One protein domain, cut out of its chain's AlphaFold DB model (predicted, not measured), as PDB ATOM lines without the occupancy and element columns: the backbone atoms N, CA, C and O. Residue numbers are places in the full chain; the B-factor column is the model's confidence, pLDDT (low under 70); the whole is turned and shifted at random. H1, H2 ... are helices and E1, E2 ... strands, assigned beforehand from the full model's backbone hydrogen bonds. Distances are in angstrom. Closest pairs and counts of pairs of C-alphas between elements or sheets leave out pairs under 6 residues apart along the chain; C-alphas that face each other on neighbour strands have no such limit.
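This is residues 8 to 79 of the 79 residues of an uncharacterized protein of marine sediment metagenome (UniProt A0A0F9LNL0). Two long antiparallel strands, E1 and E4, lie side by side as a narrow ladder, and the helix H1 runs over one face of it. The hairpin E2 E3 is a second two-stranded piece, lying on the same side of the ladder as H1 and near the helix's last residues, while the long link after E1 folds back so that residues 22 to 23 pair beside residues 11 to 12 of E1. The printed part has 72 residues, with one named helix and four named strands in the order E1 H1 E2 E3 E4; the class is mixed, helices and strands. Both sheets have two strands, E1 - E4 and E2 - E3, each antiparallel. The whole is compact, with a radius of gyration of the C-alphas of 11.8 A and spans of 33 by 26 by 19 A.

E1, residues 8 to 14, begins with C-alpha 8 at (6.087, -23.437, -21.056) and is 20.2 A long from first to last C-alpha. H1, residues 33 to 46, begins with C-alpha 33 at (3.451, -17.191, -10.650) and is 20.0 A long. E2, residues 54 to 59, measures 15.1 A, and E3, residues 62 to 67, measures 16.4 A. E4, residues 71 to 78, measures 20.3 A and ends with C-alpha 78 at (6.241, -28.727, -19.643).

E1 and E4 are antiparallel neighbours, with 169 degrees between their directions; N 11 and O 75 are 2.8 A apart and N 77 and O 9 are 2.9 A apart, both within hydrogen-bond range. The closest C-alphas of E1 and H1 are those of Ile 10 and Phe 39, 7.8 A apart. H1 and E4 are near each other, with 7 pairs of C-alphas within 10 A. The closest C-alphas of H1 and E2 are those of Ala 45 and Phe 55, 7.9 A apart. E2 and E3 form a hairpin, antiparallel at 152 degrees, with N 57 and O 64 at 2.7 A and N 66 and O 55 at 2.8 A. E3 and E4 meet only through their link. E1 and E3 are apart, but only just, at 8.1 A; E1 and E2, H1 and E3, and E2 and E4 are apart. In H1 every O i to N i+4 pair is within hydrogen-bond range.

The two C-alphas farthest apart, those of Gly 17 and Ser 33, are 34.3 A apart. The printed part has no cut and ends at Ser 79, the chain's last residue. The link from E1 to H1 is long, with 18 residues; that from H1 to E2 is short, and those from E2 to E3 and from E3 to E4 are tight. Mean pLDDT of the printed part is 70.8, and 25 residues are under 70, among them residues 16 to 25 and 49 to 54.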
ATOM      1  N   THR A   8       5.286 -24.399 -20.296       72.56
ATOM      2  CA  THR A   8       6.087 -23.437 -21.056       72.56
ATOM      3  C   THR A   8       5.401 -23.018 -22.343       72.56
ATOM      4  O   THR A   8       5.602 -21.884 -22.783       72.56
ATOM      5  N   GLU A   9       4.563 -23.889 -22.900       73.88
ATOM      6  CA  GLU A   9       3.912 -23.693 -24.187       73.88
ATOM      7  C   GLU A   9       2.598 -24.480 -24.260       73.88
ATOM      8  O   GLU A   9       2.483 -25.584 -23.721       73.88
ATOM      9  N   ILE A  10       1.608 -23.912 -24.948       75.88
ATOM     10  CA  ILE A  10       0.396 -24.612 -25.368       75.88
ATOM     11  C   ILE A  10       0.241 -24.369 -26.866       75.88
ATOM     12  O   ILE A  10       0.194 -23.218 -27.300       75.88
ATOM     13  N   ASN A  11       0.159 -25.457 -27.626       78.00
ATOM     14  CA  ASN A  11      -0.109 -25.462 -29.055       78.00
ATOM     15  C   ASN A  11      -1.518 -26.000 -29.292       78.00
ATOM     16  O   ASN A  11      -1.874 -27.069 -28.794       78.00
ATOM     17  N   ILE A  12      -2.329 -25.256 -30.040       77.88
ATOM     18  CA  ILE A  12      -3.713 -25.628 -30.353       77.88
ATOM     19  C   ILE A  12      -3.840 -25.805 -31.864       77.88
ATOM     20  O   ILE A  12      -3.392 -24.945 -32.618       77.88
ATOM     21  N   THR A  13      -4.482 -26.889 -32.301       77.31
ATOM     22  CA  THR A  13      -4.897 -27.077 -33.699       77.31
ATOM     23  C   THR A  13      -6.404 -26.888 -33.792       77.31
ATOM     24  O   THR A  13      -7.148 -27.449 -32.980       77.31
ATOM     25  N   SER A  14      -6.867 -26.109 -34.772       74.50
ATOM     26  CA  SER A  14      -8.295 -25.913 -35.024       74.50
ATOM     27  C   SER A  14      -8.692 -26.179 -36.475       74.50
ATOM     28  O   SER A  14      -7.855 -26.190 -37.377       74.50
ATOM     29  N   THR A  15      -9.985 -26.428 -36.685       73.00
ATOM     30  CA  THR A  15     -10.596 -26.684 -37.999       73.00
ATOM     31  C   THR A  15     -11.060 -25.415 -38.715       73.00
ATOM     32  O   THR A  15     -11.436 -25.478 -39.885       73.00
ATOM     33  N   GLN A  16     -11.037 -24.253 -38.050       66.94
ATOM     34  CA  GLN A  16     -11.281 -22.972 -38.713       66.94
ATOM     35  C   GLN A  16     -10.124 -22.702 -39.680       66.94
ATOM     36  O   GLN A  16      -8.974 -22.924 -39.323       66.94
ATOM     37  N   GLY A  17     -10.417 -22.216 -40.892       44.75
ATOM     38  CA  GLY A  17      -9.499 -22.090 -42.041       44.75
ATOM     39  C   GLY A  17      -8.214 -21.255 -41.876       44.75
ATOM     40  O   GLY A  17      -7.603 -20.889 -42.874       44.75
ATOM     41  N   LYS A  18      -7.774 -20.965 -40.649       49.91
ATOM     42  CA  LYS A  18      -6.364 -20.771 -40.308       49.91
ATOM     43  C   LYS A  18      -5.827 -22.068 -39.698       49.91
ATOM     44  O   LYS A  18      -5.738 -22.209 -38.483       49.91
ATOM     45  N   THR A  19      -5.464 -23.013 -40.557       41.16
ATOM     46  CA  THR A  19      -4.661 -24.191 -40.207       41.16
ATOM     47  C   THR A  19      -3.282 -23.714 -39.754       41.16
ATOM     48  O   THR A  19      -2.362 -23.550 -40.549       41.16
ATOM     49  N   GLY A  20      -3.147 -23.411 -38.472       47.56
ATOM     50  CA  GLY A  20      -1.893 -23.003 -37.863       47.56
ATOM     51  C   GLY A  20      -1.845 -23.521 -36.441       47.56
ATOM     52  O   GLY A  20      -2.848 -23.489 -35.733       47.56
ATOM     53  N   ASN A  21      -0.681 -24.018 -36.029       50.88
ATOM     54  CA  ASN A  21      -0.421 -24.276 -34.622       50.88
ATOM     55  C   ASN A  21      -0.526 -22.929 -33.901       50.88
ATOM     56  O   ASN A  21       0.311 -22.049 -34.103       50.88
ATOM     57  N   PHE A  22      -1.577 -22.730 -33.110       54.50
ATOM     58  CA  PHE A  22      -1.693 -21.528 -32.298       54.50
ATOM     59  C   PHE A  22      -0.797 -21.719 -31.079       54.50
ATOM     60  O   PHE A  22      -1.217 -22.308 -30.081       54.50
ATOM     61  N   SER A  23       0.444 -21.251 -31.172       56.66
ATOM     62  CA  SER A  23       1.302 -21.084 -30.003       56.66
ATOM     63  C   SER A  23       0.755 -19.909 -29.203       56.66
ATOM     64  O   SER A  23       0.756 -18.769 -29.677       56.66
ATOM     65  N   VAL A  24       0.211 -20.178 -28.017       65.69
ATOM     66  CA  VAL A  24      -0.450 -19.120 -27.247       65.69
ATOM     67  C   VAL A  24       0.598 -18.257 -26.544       65.69
ATOM     68  O   VAL A  24       1.333 -18.728 -25.674       65.69
ATOM     69  N   TYR A  25       0.657 -16.976 -26.910       66.06
ATOM     70  CA  TYR A  25       1.531 -15.988 -26.287       66.06
ATOM     71  C   TYR A  25       1.100 -15.735 -24.838       66.06
ATOM     72  O   TYR A  25      -0.014 -15.279 -24.574       66.06
ATOM     73  N   CYS A  26       2.006 -16.005 -23.896       70.75
ATOM     74  CA  CYS A  26       1.827 -15.629 -22.502       70.75
ATOM     75  C   CYS A  26       2.417 -14.226 -22.276       70.75
ATOM     76  O   CYS A  26       3.623 -14.052 -22.457       70.75
ATOM     77  N   PRO A  27       1.623 -13.233 -21.839       68.88
ATOM     78  CA  PRO A  27       2.111 -11.869 -21.634       68.88
ATOM     79  C   PRO A  27       2.982 -11.704 -20.379       68.88
ATOM     80  O   PRO A  27       3.508 -10.619 -20.141       68.88
ATOM     81  N   TYR A  28       3.115 -12.746 -19.555       77.62
ATOM     82  CA  TYR A  28       3.867 -12.706 -18.306       77.62
ATOM     83  C   TYR A  28       5.271 -13.287 -18.477       77.62
ATOM     84  O   TYR A  28       5.462 -14.309 -19.139       77.62
ATOM     85  N   SER A  29       6.248 -12.674 -17.809       75.81
ATOM     86  CA  SER A  29       7.640 -13.124 -17.823       75.81
ATOM     87  C   SER A  29       7.793 -14.574 -17.358       75.81
ATOM     88  O   SER A  29       7.043 -15.077 -16.510       75.81
ATOM     89  N   SER A  30       8.816 -15.247 -17.891       69.94
ATOM     90  CA  SER A  30       9.175 -16.605 -17.483       69.94
ATOM     91  C   SER A  30       9.446 -16.700 -15.978       69.94
ATOM     92  O   SER A  30       9.970 -15.767 -15.378       69.94
ATOM     93  N   GLY A  31       9.071 -17.827 -15.366       68.56
ATOM     94  CA  GLY A  31       9.293 -18.081 -13.938       68.56
ATOM     95  C   GLY A  31       8.349 -17.343 -12.982       68.56
ATOM     96  O   GLY A  31       8.439 -17.549 -11.777       68.56
ATOM     97  N   THR A  32       7.422 -16.519 -13.483       78.50
ATOM     98  CA  THR A  32       6.446 -15.822 -12.630       78.50
ATOM     99  C   THR A  32       5.248 -16.708 -12.275       78.50
ATOM    100  O   THR A  32       4.761 -17.496 -13.093       78.50
ATOM    101  N   SER A  33       4.697 -16.529 -11.070       81.75
ATOM    102  CA  SER A  33       3.451 -17.191 -10.650       81.75
ATOM    103  C   SER A  33       2.265 -16.834 -11.557       81.75
ATOM    104  O   SER A  33       1.378 -17.658 -11.764       81.75
ATOM    105  N   GLN A  34       2.275 -15.633 -12.146       80.69
ATOM    106  CA  GLN A  34       1.256 -15.170 -13.093       80.69
ATOM    107  C   GLN A  34       1.279 -15.972 -14.398       80.69
ATOM    108  O   GLN A  34       0.223 -16.396 -14.862       80.69
ATOM    109  N   ARG A  35       2.469 -16.260 -14.948       78.69
ATOM    110  CA  ARG A  35       2.622 -17.137 -16.122       78.69
ATOM    111  C   ARG A  35       2.033 -18.520 -15.856       78.69
ATOM    112  O   ARG A  35       1.288 -19.043 -16.682       78.69
ATOM    113  N   ARG A  36       2.321 -19.091 -14.680       75.62
ATOM    114  CA  ARG A  36       1.787 -20.401 -14.280       75.62
ATOM    115  C   ARG A  36       0.259 -20.380 -14.166       75.62
ATOM    116  O   ARG A  36      -0.389 -21.245 -14.748       75.62
ATOM    117  N   ALA A  37      -0.305 -19.392 -13.473       79.25
ATOM    118  CA  ALA A  37      -1.755 -19.247 -13.335       79.25
ATOM    119  C   ALA A  37      -2.438 -19.079 -14.702       79.25
ATOM    120  O   ALA A  37      -3.446 -19.723 -14.972       79.25
ATOM    121  N   TRP A  38      -1.854 -18.277 -15.596       80.56
ATOM    122  CA  TRP A  38      -2.381 -18.056 -16.940       80.56
ATOM    123  C   TRP A  38      -2.470 -19.354 -17.756       80.56
ATOM    124  O   TRP A  38      -3.529 -19.667 -18.300       80.56
ATOM    125  N   PHE A  39      -1.401 -20.159 -17.778       77.19
ATOM    126  CA  PHE A  39      -1.426 -21.448 -18.472       77.19
ATOM    127  C   PHE A  39      -2.381 -22.454 -17.826       77.19
ATOM    128  O   PHE A  39      -3.045 -23.201 -18.540       77.19
ATOM    129  N   GLN A  40      -2.485 -22.470 -16.494       77.38
ATOM    130  CA  GLN A  40      -3.439 -23.330 -15.788       77.38
ATOM    131  C   GLN A  40      -4.888 -22.965 -16.118       77.38
ATOM    132  O   GLN A  40      -5.691 -23.858 -16.379       77.38
ATOM    133  N   HIS A  41      -5.215 -21.671 -16.164       77.75
ATOM    134  CA  HIS A  41      -6.537 -21.205 -16.581       77.75
ATOM    135  C   HIS A  41      -6.850 -21.616 -18.018       77.75
ATOM    136  O   HIS A  41      -7.931 -22.141 -18.278       77.75
ATOM    137  N   LEU A  42      -5.898 -21.438 -18.934       77.25
ATOM    138  CA  LEU A  42      -6.069 -21.828 -20.329       77.25
ATOM    139  C   LEU A  42      -6.260 -23.345 -20.479       77.25
ATOM    140  O   LEU A  42      -7.182 -23.782 -21.164       77.25
ATOM    141  N   ALA A  43      -5.448 -24.153 -19.797       75.19
ATOM    142  CA  ALA A  43      -5.578 -25.608 -19.810       75.19
ATOM    143  C   ALA A  43      -6.925 -26.079 -19.232       75.19
ATOM    144  O   ALA A  43      -7.573 -26.947 -19.814       75.19
ATOM    145  N   ALA A  44      -7.379 -25.482 -18.125       77.00
ATOM    146  CA  ALA A  44      -8.675 -25.794 -17.525       77.00
ATOM    147  C   ALA A  44      -9.839 -25.442 -18.463       77.00
ATOM    148  O   ALA A  44     -10.783 -26.216 -18.592       77.00
ATOM    149  N   ALA A  45      -9.750 -24.308 -19.156       73.94
ATOM    150  CA  ALA A  45     -10.764 -23.881 -20.107       73.94
ATOM    151  C   ALA A  45     -10.797 -24.810 -21.345       73.94
ATOM    152  O   ALA A  45     -11.868 -25.200 -21.804       73.94
ATOM    153  N   LEU A  46      -9.637 -25.281 -21.820       73.25
ATOM    154  CA  LEU A  46      -9.528 -26.277 -22.899       73.25
ATOM    155  C   LEU A  46     -10.033 -27.679 -22.506       73.25
ATOM    156  O   LEU A  46     -10.430 -28.453 -23.383       73.25
ATOM    157  N   ALA A  47     -10.040 -28.017 -21.215       73.31
ATOM    158  CA  ALA A  47     -10.572 -29.283 -20.708       73.31
ATOM    159  C   ALA A  47     -12.111 -29.319 -20.648       73.31
ATOM    160  O   ALA A  47     -12.696 -30.394 -20.507       73.31
ATOM    161  N   ARG A  48     -12.782 -28.164 -20.755       71.00
ATOM    162  CA  ARG A  48     -14.247 -28.088 -20.754       71.00
ATOM    163  C   ARG A  48     -14.833 -28.557 -22.097       71.00
ATOM    164  O   ARG A  48     -14.160 -28.463 -23.129       71.00
ATOM    165  N   PRO A  49     -16.084 -29.058 -22.107       67.44
ATOM    166  CA  PRO A  49     -16.765 -29.461 -23.333       67.44
ATOM    167  C   PRO A  49     -16.877 -28.319 -24.352       67.44
ATOM    168  O   PRO A  49     -16.966 -27.143 -23.996       67.44
ATOM    169  N   ALA A  50     -16.910 -28.690 -25.632       63.03
ATOM    170  CA  ALA A  50     -17.184 -27.783 -26.741       63.03
ATOM    171  C   ALA A  50     -18.503 -27.008 -26.546       63.03
ATOM    172  O   ALA A  50     -19.492 -27.581 -26.098       63.03
ATOM    173  N   GLY A  51     -18.514 -25.719 -26.906       57.09
ATOM    174  CA  GLY A  51     -19.707 -24.860 -26.868       57.09
ATOM    175  C   GLY A  51     -19.909 -24.041 -25.588       57.09
ATOM    176  O   GLY A  51     -20.852 -23.262 -25.520       57.09
ATOM    177  N   ALA A  52     -19.035 -24.182 -24.585       56.00
ATOM    178  CA  ALA A  52     -19.140 -23.402 -23.352       56.00
ATOM    179  C   ALA A  52     -18.408 -22.049 -23.416       56.00
ATOM    180  O   ALA A  52     -18.862 -21.095 -22.791       56.00
ATOM    181  N   GLU A  53     -17.274 -21.950 -24.124       60.00
ATOM    182  CA  GLU A  53     -16.388 -20.779 -24.039       60.00
ATOM    183  C   GLU A  53     -15.602 -20.544 -25.343       60.00
ATOM    184  O   GLU A  53     -15.110 -21.481 -25.981       60.00
ATOM    185  N   THR A  54     -15.464 -19.271 -25.728       64.81
ATOM    186  CA  THR A  54     -14.516 -18.813 -26.753       64.81
ATOM    187  C   THR A  54     -13.201 -18.424 -26.074       64.81
ATOM    188  O   THR A  54     -13.187 -17.579 -25.178       64.81
ATOM    189  N   PHE A  55     -12.079 -19.002 -26.495       70.69
ATOM    190  CA  PHE A  55     -10.760 -18.642 -25.982       70.69
ATOM    191  C   PHE A  55     -10.217 -17.440 -26.724       70.69
ATOM    192  O   PHE A  55     -10.128 -17.439 -27.950       70.69
ATOM    193  N   ARG A  56      -9.766 -16.439 -25.974       69.56
ATOM    194  CA  ARG A  56      -8.931 -15.386 -26.535       69.56
ATOM    195  C   ARG A  56      -7.493 -15.894 -26.620       69.56
ATOM    196  O   ARG A  56      -6.821 -16.039 -25.602       69.56
ATOM    197  N   LEU A  57      -7.041 -16.165 -27.833       69.19
ATOM    198  CA  LEU A  57      -5.673 -16.539 -28.147       69.19
ATOM    199  C   LEU A  57      -4.884 -15.292 -28.529       69.19
ATOM    200  O   LEU A  57      -5.337 -14.461 -29.311       69.19
ATOM    201  N   TYR A  58      -3.688 -15.173 -27.972       65.56
ATOM    202  CA  TYR A  58      -2.717 -14.178 -28.396       65.56
ATOM    203  C   TYR A  58      -1.700 -14.891 -29.277       65.56
ATOM    204  O   TYR A  58      -1.060 -15.842 -28.836       65.56
ATOM    205  N   CYS A  59      -1.590 -14.457 -30.520       64.38
ATOM    206  CA  CYS A  59      -0.678 -14.990 -31.521       64.38
ATOM    207  C   CYS A  59       0.297 -13.888 -31.938       64.38
ATOM    208  O   CYS A  59       0.052 -12.702 -31.710       64.38
ATOM    209  N   SER A  60       1.415 -14.265 -32.557       62.41
ATOM    210  CA  SER A  60       2.431 -13.304 -33.007       62.41
ATOM    211  C   SER A  60       1.898 -12.288 -34.024       62.41
ATOM    212  O   SER A  60       2.428 -11.190 -34.132       62.41
ATOM    213  N   ASP A  61       0.854 -12.655 -34.766       71.06
ATOM    214  CA  ASP A  61       0.200 -11.851 -35.795       71.06
ATOM    215  C   ASP A  61      -1.086 -11.152 -35.307       71.06
ATOM    216  O   ASP A  61      -1.723 -10.444 -36.084       71.06
ATOM    217  N   GLY A  62      -1.481 -11.319 -34.038       69.75
ATOM    218  CA  GLY A  62      -2.639 -10.623 -33.471       69.75
ATOM    219  C   GLY A  62      -3.384 -11.382 -32.375       69.75
ATOM    220  O   GLY A  62      -2.917 -12.367 -31.815       69.75
ATOM    221  N   THR A  63      -4.580 -10.898 -32.037       74.62
ATOM    222  CA  THR A  63      -5.503 -11.581 -31.117       74.62
ATOM    223  C   THR A  63      -6.555 -12.347 -31.913       74.62
ATOM    224  O   THR A  63      -7.204 -11.767 -32.781       74.62
ATOM    225  N   TYR A  64      -6.784 -13.606 -31.554       73.38
ATOM    226  CA  TYR A  64      -7.797 -14.474 -32.149       73.38
ATOM    227  C   TYR A  64      -8.788 -14.951 -31.097       73.38
ATOM    228  O   TYR A  64      -8.447 -15.115 -29.929       73.38
ATOM    229  N   TYR A  65     -10.024 -15.191 -31.519       74.25
ATOM    230  CA  TYR A  65     -11.058 -15.787 -30.686       74.25
ATOM    231  C   TYR A  65     -11.368 -17.171 -31.249       74.25
ATOM    232  O   TYR A  65     -11.855 -17.281 -32.370       74.25
ATOM    233  N   LEU A  66     -11.032 -18.219 -30.499       73.38
ATOM    234  CA  LEU A  66     -11.209 -19.606 -30.910       73.38
ATOM    235  C   LEU A  66     -12.338 -20.255 -30.116       73.38
ATOM    236  O   LEU A  66     -12.263 -20.358 -28.895       73.38
ATOM    237  N   ASP A  67     -13.363 -20.737 -30.808       74.62
ATOM    238  CA  ASP A  67     -14.393 -21.569 -30.191       74.62
ATOM    239  C   ASP A  67     -13.837 -22.966 -29.870       74.62
ATOM    240  O   ASP A  67     -13.185 -23.600 -30.706       74.62
ATOM    241  N   ARG A  68     -14.114 -23.481 -28.664       72.75
ATOM    242  CA  ARG A  68     -13.664 -24.815 -28.237       72.75
ATOM    243  C   ARG A  68     -14.137 -25.951 -29.141       72.75
ATOM    244  O   ARG A  68     -13.427 -26.954 -29.246       72.75
ATOM    245  N   SER A  69     -15.303 -25.819 -29.770       75.94
ATOM    246  CA  SER A  69     -15.859 -26.807 -30.706       75.94
ATOM    247  C   SER A  69     -15.011 -27.003 -31.958       75.94
ATOM    248  O   SER A  69     -15.093 -28.048 -32.597       75.94
ATOM    249  N   LEU A  70     -14.157 -26.032 -32.274       77.31
ATOM    250  CA  LEU A  70     -13.291 -26.058 -33.446       77.31
ATOM    251  C   LEU A  70     -11.903 -26.623 -33.139       77.31
ATOM    252  O   LEU A  70     -11.122 -26.848 -34.058       77.31
ATOM    253  N   VAL A  71     -11.572 -26.832 -31.862       78.81
ATOM    254  CA  VAL A  71     -10.281 -27.380 -31.434       78.81
ATOM    255  C   VAL A  71     -10.253 -28.882 -31.702       78.81
ATOM    256  O   VAL A  71     -10.993 -29.641 -31.074       78.81
ATOM    257  N   SER A  72      -9.366 -29.311 -32.600       78.81
ATOM    258  CA  SER A  72      -9.162 -30.722 -32.945       78.81
ATOM    259  C   SER A  72      -8.077 -31.385 -32.098       78.81
ATOM    260  O   SER A  72      -8.190 -32.565 -31.776       78.81
ATOM    261  N   SER A  73      -7.043 -30.640 -31.695       79.31
ATOM    262  CA  SER A  73      -5.989 -31.140 -30.810       79.31
ATOM    263  C   SER A  73      -5.356 -30.026 -29.973       79.31
ATOM    264  O   SER A  73      -5.367 -28.851 -30.345       79.31
ATOM    265  N   VAL A  74      -4.807 -30.414 -28.819       78.88
ATOM    266  CA  VAL A  74      -4.048 -29.541 -27.916       78.88
ATOM    267  C   VAL A  74      -2.786 -30.282 -27.493       78.88
ATOM    268  O   VAL A  74      -2.851 -31.436 -27.069       78.88
ATOM    269  N   THR A  75      -1.643 -29.613 -27.569       81.12
ATOM    270  CA  THR A  75      -0.364 -30.097 -27.046       81.12
ATOM    271  C   THR A  75       0.130 -29.128 -25.982       81.12
ATOM    272  O   THR A  75       0.173 -27.923 -26.214       81.12
ATOM    273  N   ILE A  76       0.482 -29.652 -24.808       76.81
ATOM    274  CA  ILE A  76       0.987 -28.868 -23.676       76.81
ATOM    275  C   ILE A  76       2.431 -29.290 -23.416       76.81
ATOM    276  O   ILE A  76       2.695 -30.468 -23.173       76.81
ATOM    277  N   THR A  77       3.348 -28.327 -23.453       78.31
ATOM    278  CA  THR A  77       4.770 -28.537 -23.171       78.31
ATOM    279  C   THR A  77       5.069 -28.118 -21.736       78.31
ATOM    280  O   THR A  77       4.659 -27.041 -21.293       78.31
ATOM    281  N   TYR A  78       5.805 -28.964 -21.018       76.44
ATOM    282  CA  TYR A  78       6.241 -28.727 -19.643       76.44
ATOM    283  C   TYR A  78       7.774 -28.636 -19.585       76.44
ATOM    284  O   TYR A  78       8.455 -29.338 -20.333       76.44
ATOM    285  N   SER A  79       8.306 -27.803 -18.688       71.62
ATOM    286  CA  SER A  79       9.716 -27.789 -18.260       71.62
ATOM    287  C   SER A  79       9.874 -28.263 -16.826       71.62
ATOM    288  O   SER A  79       9.001 -27.865 -16.008       71.62
TER     289      SER A  79